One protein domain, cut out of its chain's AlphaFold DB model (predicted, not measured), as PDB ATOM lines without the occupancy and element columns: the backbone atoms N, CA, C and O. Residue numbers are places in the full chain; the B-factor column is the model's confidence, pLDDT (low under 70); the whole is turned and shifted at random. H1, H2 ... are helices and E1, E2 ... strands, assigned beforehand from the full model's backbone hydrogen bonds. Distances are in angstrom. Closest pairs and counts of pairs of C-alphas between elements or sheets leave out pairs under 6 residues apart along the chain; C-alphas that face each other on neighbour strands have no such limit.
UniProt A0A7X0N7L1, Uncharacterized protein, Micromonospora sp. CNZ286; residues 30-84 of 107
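Overview. This is residues 30 to 84 of the 107 residues of an uncharacterized protein of Micromonospora sp. CNZ286 (UniProt A0A7X0N7L1). Two strand hairpins side by side make one twisted four-stranded sheet, with the short helix H1 crossing one face. The 55 printed residues run E1, E2, H1, E3, E4; the mixed sheet's order is E2 E1 E4 E3. The class is mixed, with under half of the residues in named elements. It is compact, radius of gyration of the C-alphas 10.2 A, spanning 30 by 22 by 19 A.

Along the chain. Find C-alpha 39 at (-19.446, -8.938, -26.958); E1, residues 39 to 43, runs 13.7 A from there. Next come E2, 50 to 53, H1, 61 to 68, 10.3 A long, E3, 72 to 75, and E4, 80 to 83, ending at C-alpha 83 (-20.555, -19.140, -30.670).

Arrangement. Antiparallel hairpins are E1 and E2, N 51 to O 42 2.8 A, and E3 and E4, N 82 to O 73 2.8 A. E1 and E4 are parallel, N 41 to O 81 2.8 A. H1, every O i to N i+4 pair within hydrogen-bond range, is on the sheet at a height of 9.4 A; its closest C-alphas to E4 are Ala 66 and Ile 83, 6.5 A. E2, H1, E3 form a split strand-helix-strand unit, E1 and E4 between its same-way strands, crossover right-handed.

Size, cuts and confidence. The printed part has no cut. No link is long. Residues 30 to 33 have pLDDT under 70.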
ATOM      1  N   PRO A  30      -5.197 -12.951 -38.852       48.34
ATOM      2  CA  PRO A  30      -5.372 -11.675 -39.526       48.34
ATOM      3  C   PRO A  30      -6.859 -11.318 -39.489       48.34
ATOM      4  O   PRO A  30      -7.698 -12.085 -39.946       48.34
ATOM      5  N   SER A  31      -7.188 -10.195 -38.852       52.91
ATOM      6  CA  SER A  31      -8.567  -9.785 -38.608       52.91
ATOM      7  C   SER A  31      -9.183  -9.251 -39.904       52.91
ATOM      8  O   SER A  31      -9.256  -8.045 -40.139       52.91
ATOM      9  N   THR A  32      -9.572 -10.151 -40.802       55.25
ATOM     10  CA  THR A  32     -10.212  -9.835 -42.080       55.25
ATOM     11  C   THR A  32     -11.730  -9.759 -41.928       55.25
ATOM     12  O   THR A  32     -12.472 -10.642 -42.326       55.25
ATOM     13  N   GLY A  33     -12.216  -8.617 -41.440       64.12
ATOM     14  CA  GLY A  33     -13.315  -7.967 -42.162       64.12
ATOM     15  C   GLY A  33     -14.613  -7.656 -41.421       64.12
ATOM     16  O   GLY A  33     -15.320  -6.765 -41.889       64.12
ATOM     17  N   THR A  34     -14.922  -8.274 -40.278       79.50
ATOM     18  CA  THR A  34     -16.214  -8.023 -39.604       79.50
ATOM     19  C   THR A  34     -16.017  -7.493 -38.186       79.50
ATOM     20  O   THR A  34     -15.487  -8.220 -37.344       79.50
ATOM     21  N   PRO A  35     -16.437  -6.248 -37.885       87.38
ATOM     22  CA  PRO A  35     -16.446  -5.761 -36.514       87.38
ATOM     23  C   PRO A  35     -17.481  -6.530 -35.688       87.38
ATOM     24  O   PRO A  35     -18.596  -6.789 -36.149       87.38
ATOM     25  N   ALA A  36     -17.121  -6.870 -34.455       88.31
ATOM     26  CA  ALA A  36     -18.003  -7.525 -33.509       88.31
ATOM     27  C   ALA A  36     -19.218  -6.623 -33.207       88.31
ATOM     28  O   ALA A  36     -19.028  -5.459 -32.838       88.31
ATOM     29  N   PRO A  37     -20.460  -7.121 -33.356       86.56
ATOM     30  CA  PRO A  37     -21.660  -6.307 -33.149       86.56
ATOM     31  C   PRO A  37     -21.895  -5.948 -31.672       86.56
ATOM     32  O   PRO A  37     -22.350  -4.852 -31.367       86.56
ATOM     33  N   ASP A  38     -21.547  -6.857 -30.766       91.94
ATOM     34  CA  ASP A  38     -21.544  -6.706 -29.307       91.94
ATOM     35  C   ASP A  38     -20.411  -7.609 -28.762       91.94
ATOM     36  O   ASP A  38     -19.524  -7.998 -29.526       91.94
ATOM     37  N   TYR A  39     -20.403  -7.956 -27.471       90.19
ATOM     38  CA  TYR A  39     -19.446  -8.938 -26.958       90.19
ATOM     39  C   TYR A  39     -19.663 -10.287 -27.646       90.19
ATOM     40  O   TYR A  39     -20.799 -10.748 -27.767       90.19
ATOM     41  N   VAL A  40     -18.580 -10.935 -28.068       90.75
ATOM     42  CA  VAL A  40     -18.628 -12.256 -28.706       90.75
ATOM     43  C   VAL A  40     -17.705 -13.194 -27.952       90.75
ATOM     44  O   VAL A  40     -16.505 -12.965 -27.896       90.75
ATOM     45  N   ARG A  41     -18.242 -14.273 -27.394       91.81
ATOM     46  CA  ARG A  41     -17.476 -15.356 -26.781       91.81
ATOM     47  C   ARG A  41     -17.503 -16.583 -27.679       91.81
ATOM     48  O   ARG A  41     -18.555 -16.965 -28.191       91.81
ATOM     49  N   GLY A  42     -16.358 -17.233 -27.825       90.00
ATOM     50  CA  GLY A  42     -16.234 -18.491 -28.549       90.00
ATOM     51  C   GLY A  42     -15.024 -19.288 -28.089       90.00
ATOM     52  O   GLY A  42     -14.235 -18.822 -27.269       90.00
ATOM     53  N   VAL A  43     -14.877 -20.490 -28.633       89.19
ATOM     54  CA  VAL A  43     -13.698 -21.332 -28.431       89.19
ATOM     55  C   VAL A  43     -12.877 -21.292 -29.709       89.19
ATOM     56  O   VAL A  43     -13.406 -21.515 -30.796       89.19
ATOM     57  N   HIS A  44     -11.589 -20.984 -29.593       84.38
ATOM     58  CA  HIS A  44     -10.698 -20.982 -30.744       84.38
ATOM     59  C   HIS A  44     -10.526 -22.421 -31.267       84.38
ATOM     60  O   HIS A  44     -10.091 -23.286 -30.502       84.38
ATOM     61  N   PRO A  45     -10.794 -22.693 -32.557       79.81
ATOM     62  CA  PRO A  45     -10.879 -24.059 -33.080       79.81
ATOM     63  C   PRO A  45      -9.560 -24.837 -32.979       79.81
ATOM     64  O   PRO A  45      -9.572 -26.026 -32.683       79.81
ATOM     65  N   ASP A  46      -8.416 -24.170 -33.168       80.19
ATOM     66  CA  ASP A  46      -7.112 -24.855 -33.150       80.19
ATOM     67  C   ASP A  46      -6.532 -25.075 -31.747       80.19
ATOM     68  O   ASP A  46      -5.721 -25.975 -31.542       80.19
ATOM     69  N   THR A  47      -6.894 -24.232 -30.776       81.56
ATOM     70  CA  THR A  47      -6.258 -24.219 -29.448       81.56
ATOM     71  C   THR A  47      -7.199 -24.677 -28.341       81.56
ATOM     72  O   THR A  47      -6.734 -24.994 -27.249       81.56
ATOM     73  N   GLY A  48      -8.511 -24.713 -28.595       84.75
ATOM     74  CA  GLY A  48      -9.524 -25.015 -27.586       84.75
ATOM     75  C   GLY A  48      -9.644 -23.945 -26.496       84.75
ATOM     76  O   GLY A  48     -10.292 -24.181 -25.480       84.75
ATOM     77  N   ILE A  49      -9.007 -22.783 -26.673       83.50
ATOM     78  CA  ILE A  49      -9.004 -21.705 -25.683       83.50
ATOM     79  C   ILE A  49     -10.279 -20.877 -25.835       83.50
ATOM     80  O   ILE A  49     -10.633 -20.461 -26.941       83.50
ATOM     81  N   GLU A  50     -10.946 -20.604 -24.716       87.25
ATOM     82  CA  GLU A  50     -12.046 -19.644 -24.670       87.25
ATOM     83  C   GLU A  50     -11.523 -18.226 -24.909       87.25
ATOM     84  O   GLU A  50     -10.620 -17.744 -24.225       87.25
ATOM     85  N   VAL A  51     -12.125 -17.542 -25.873       88.00
ATOM     86  CA  VAL A  51     -11.802 -16.165 -26.237       88.00
ATOM     87  C   VAL A  51     -13.057 -15.308 -26.184       88.00
ATOM     88  O   VAL A  51     -14.164 -15.773 -26.458       88.00
ATOM     89  N   THR A  52     -12.885 -14.045 -25.803       91.88
ATOM     90  CA  THR A  52     -13.953 -13.044 -25.805       91.88
ATOM     91  C   THR A  52     -13.475 -11.821 -26.569       91.88
ATOM     92  O   THR A  52     -12.427 -11.271 -26.243       91.88
ATOM     93  N   PHE A  53     -14.254 -11.413 -27.562       90.31
ATOM     94  CA  PHE A  53     -14.061 -10.219 -28.370       90.31
ATOM     95  C   PHE A  53     -14.976  -9.108 -27.863       90.31
ATOM     96  O   PHE A  53     -16.124  -9.363 -27.477       90.31
ATOM     97  N   VAL A  54     -14.476  -7.876 -27.866       91.88
ATOM     98  CA  VAL A  54     -15.241  -6.700 -27.432       91.88
ATOM     99  C   VAL A  54     -16.005  -6.069 -28.604       91.88
ATOM    100  O   VAL A  54     -15.599  -6.230 -29.754       91.88
ATOM    101  N   PRO A  55     -17.095  -5.316 -28.354       91.12
ATOM    102  CA  PRO A  55     -17.818  -4.624 -29.417       91.12
ATOM    103  C   PRO A  55     -16.891  -3.745 -30.271       91.12
ATOM    104  O   PRO A  55     -16.098  -2.963 -29.742       91.12
ATOM    105  N   GLY A  56     -17.003  -3.855 -31.596       87.44
ATOM    106  CA  GLY A  56     -16.172  -3.128 -32.559       87.44
ATOM    107  C   GLY A  56     -14.786  -3.730 -32.818       87.44
ATOM    108  O   GLY A  56     -14.106  -3.278 -33.738       87.44
ATOM    109  N   GLU A  57     -14.370  -4.752 -32.066       87.75
ATOM    110  CA  GLU A  57     -13.155  -5.515 -32.357       87.75
ATOM    111  C   GLU A  57     -13.323  -6.316 -33.650       87.75
ATOM    112  O   GLU A  57     -14.403  -6.827 -33.941       87.75
ATOM    113  N   LEU A  58     -12.266  -6.419 -34.454       88.75
ATOM    114  CA  LEU A  58     -12.333  -7.194 -35.687       88.75
ATOM    115  C   LEU A  58     -12.294  -8.686 -35.366       88.75
ATOM    116  O   LEU A  58     -11.321  -9.194 -34.809       88.75
ATOM    117  N   LEU A  59     -13.350  -9.384 -35.766       86.81
ATOM    118  CA  LEU A  59     -13.462 -10.818 -35.574       86.81
ATOM    119  C   LEU A  59     -12.552 -11.572 -36.553       86.81
ATOM    120  O   LEU A  59     -12.446 -11.182 -37.721       86.81
ATOM    121  N   PRO A  60     -11.931 -12.677 -36.112       85.12
ATOM    122  CA  PRO A  60     -11.279 -13.617 -37.013       85.12
ATOM    123  C   PRO A  60     -12.317 -14.357 -37.868       85.12
ATOM    124  O   PRO A  60     -13.479 -14.491 -37.474       85.12
ATOM    125  N   ASP A  61     -11.883 -14.895 -39.011       85.25
ATOM    126  CA  ASP A  61     -12.776 -15.498 -40.012       85.25
ATOM    127  C   ASP A  61     -13.692 -16.583 -39.426       85.25
ATOM    128  O   ASP A  61     -14.876 -16.627 -39.745       85.25
ATOM    129  N   TRP A  62     -13.184 -17.422 -38.517       85.25
ATOM    130  CA  TRP A  62     -13.979 -18.483 -37.888       85.25
ATOM    131  C   TRP A  62     -15.129 -17.934 -37.031       85.25
ATOM    132  O   TRP A  62     -16.225 -18.497 -37.030       85.25
ATOM    133  N   ALA A  63     -14.899 -16.826 -36.324       87.75
ATOM    134  CA  ALA A  63     -15.897 -16.205 -35.462       87.75
ATOM    135  C   ALA A  63     -16.913 -15.418 -36.292       87.75
ATOM    136  O   ALA A  63     -18.117 -15.508 -36.059       87.75
ATOM    137  N   ALA A  64     -16.430 -14.693 -37.306       88.06
ATOM    138  CA  ALA A  64     -17.276 -13.978 -38.251       88.06
ATOM    139  C   ALA A  64     -18.184 -14.937 -39.043       88.06
ATOM    140  O   ALA A  64     -19.382 -14.679 -39.169       88.06
ATOM    141  N   ALA A  65     -17.641 -16.062 -39.519       87.44
ATOM    142  CA  ALA A  65     -18.404 -17.098 -40.207       87.44
ATOM    143  C   ALA A  65     -19.471 -17.712 -39.293       87.44
ATOM    144  O   ALA A  65     -20.624 -17.820 -39.698       87.44
ATOM    145  N   ALA A  66     -19.134 -18.024 -38.036       88.19
ATOM    146  CA  ALA A  66     -20.100 -18.578 -37.089       88.19
ATOM    147  C   ALA A  66     -21.294 -17.643 -36.831       88.19
ATOM    148  O   ALA A  66     -22.435 -18.108 -36.783       88.19
ATOM    149  N   LEU A  67     -21.058 -16.328 -36.722       85.69
ATOM    150  CA  LEU A  67     -22.138 -15.340 -36.610       85.69
ATOM    151  C   LEU A  67     -22.989 -15.279 -37.888       85.69
ATOM    152  O   LEU A  67     -24.216 -15.268 -37.810       85.69
ATOM    153  N   ALA A  68     -22.351 -15.260 -39.061       86.56
ATOM    154  CA  ALA A  68     -23.042 -15.185 -40.348       86.56
ATOM    155  C   ALA A  68     -23.889 -16.438 -40.646       86.56
ATOM    156  O   ALA A  68     -24.961 -16.340 -41.240       86.56
ATOM    157  N   GLU A  69     -23.428 -17.605 -40.203       87.56
ATOM    158  CA  GLU A  69     -24.103 -18.899 -40.350       87.56
ATOM    159  C   GLU A  69     -25.200 -19.126 -39.295       87.56
ATOM    160  O   GLU A  69     -25.917 -20.125 -39.355       87.56
ATOM    161  N   GLY A  70     -25.343 -18.223 -38.318       86.75
ATOM    162  CA  GLY A  70     -26.302 -18.367 -37.222       86.75
ATOM    163  C   GLY A  70     -25.915 -19.440 -36.200       86.75
ATOM    164  O   GLY A  70     -26.761 -19.878 -35.420       86.75
ATOM    165  N   ARG A  71     -24.641 -19.851 -36.154       87.06
ATOM    166  CA  ARG A  71     -24.091 -20.792 -35.161       87.06
ATOM    167  C   ARG A  71     -23.729 -20.083 -33.859       87.06
ATOM    168  O   ARG A  71     -22.678 -20.304 -33.264       87.06
ATOM    169  N   SER A  72     -24.601 -19.193 -33.410       88.25
ATOM    170  CA  SER A  72     -24.374 -18.376 -32.228       88.25
ATOM    171  C   SER A  72     -25.689 -18.004 -31.564       88.25
ATOM    172  O   SER A  72     -26.670 -17.719 -32.248       88.25
ATOM    173  N   VAL A  73     -25.695 -17.958 -30.236       89.44
ATOM    174  CA  VAL A  73     -26.846 -17.523 -29.437       89.44
ATOM    175  C   VAL A  73     -26.548 -16.159 -28.839       89.44
ATOM    176  O   VAL A  73     -25.458 -15.949 -28.312       89.44
ATOM    177  N   TYR A  74     -27.519 -15.252 -28.901       91.00
ATOM    178  CA  TYR A  74     -27.426 -13.951 -28.252       91.00
ATOM    179  C   TYR A  74     -28.167 -13.946 -26.916       91.00
ATOM    180  O   TYR A  74     -29.356 -14.267 -26.851       91.00
ATOM    181  N   ASP A  75     -27.462 -13.552 -25.864       91.06
ATOM    182  CA  ASP A  75     -28.015 -13.282 -24.546       91.06
ATOM    183  C   ASP A  75     -28.282 -11.775 -24.400       91.06
ATOM    184  O   ASP A  75     -27.366 -10.952 -24.459       91.06
ATOM    185  N   TYR A  76     -29.555 -11.408 -24.226       89.00
ATOM    186  CA  TYR A  76     -29.983 -10.006 -24.170       89.00
ATOM    187  C   TYR A  76     -29.654  -9.321 -22.841       89.00
ATOM    188  O   TYR A  76     -29.507  -8.099 -22.817       89.00
ATOM    189  N   GLU A  77     -29.553 -10.076 -21.747       87.19
ATOM    190  CA  GLU A  77     -29.285  -9.518 -20.417       87.19
ATOM    191  C   GLU A  77     -27.815  -9.110 -20.294       87.19
ATOM    192  O   GLU A  77     -27.491  -8.051 -19.756       87.19
ATOM    193  N   THR A  78     -26.928  -9.931 -20.849       84.56
ATOM    194  CA  THR A  78     -25.473  -9.749 -20.811       84.56
ATOM    195  C   THR A  78     -24.900  -9.144 -22.090       84.56
ATOM    196  O   THR A  78     -23.717  -8.808 -22.125       84.56
ATOM    197  N   ARG A  79     -25.735  -8.957 -23.122       88.31
ATOM    198  CA  ARG A  79     -25.347  -8.461 -24.454       88.31
ATOM    199  C   ARG A  79     -24.196  -9.262 -25.055       88.31
ATOM    200  O   ARG A  79     -23.208  -8.702 -25.535       88.31
ATOM    201  N   LEU A  80     -24.322 -10.583 -24.983       89.62
ATOM    202  CA  LEU A  80     -23.260 -11.519 -25.317       89.62
ATOM    203  C   LEU A  80     -23.710 -12.481 -26.411       89.62
ATOM    204  O   LEU A  80     -24.645 -13.259 -26.233       89.62
ATOM    205  N   TRP A  81     -22.981 -12.493 -27.518       89.50
ATOM    206  CA  TRP A  81     -23.019 -13.577 -28.487       89.50
ATOM    207  C   TRP A  81     -22.144 -14.727 -27.995       89.50
ATOM    208  O   TRP A  81     -20.975 -14.527 -27.689       89.50
ATOM    209  N   THR A  82     -22.684 -15.940 -27.929       91.44
ATOM    210  CA  THR A  82     -21.913 -17.166 -27.682       91.44
ATOM    211  C   THR A  82     -21.921 -18.018 -28.942       91.44
ATOM    212  O   THR A  82     -22.984 -18.470 -29.368       91.44
ATOM    213  N   ILE A  83     -20.747 -18.233 -29.535       90.44
ATOM    214  CA  ILE A  83     -20.555 -19.140 -30.670       90.44
ATOM    215  C   ILE A  83     -20.727 -20.578 -30.181       90.44
ATOM    216  O   ILE A  83     -20.128 -20.983 -29.185       90.44
ATOM    217  N   LEU A  84     -21.573 -21.330 -30.876       84.69
ATOM    218  CA  LEU A  84     -21.828 -22.731 -30.593       84.69
ATOM    219  C   LEU A  84     -20.728 -23.570 -31.240       84.69
ATOM    220  O   LEU A  84     -20.499 -23.495 -32.445       84.69
TER     221      LEU A  84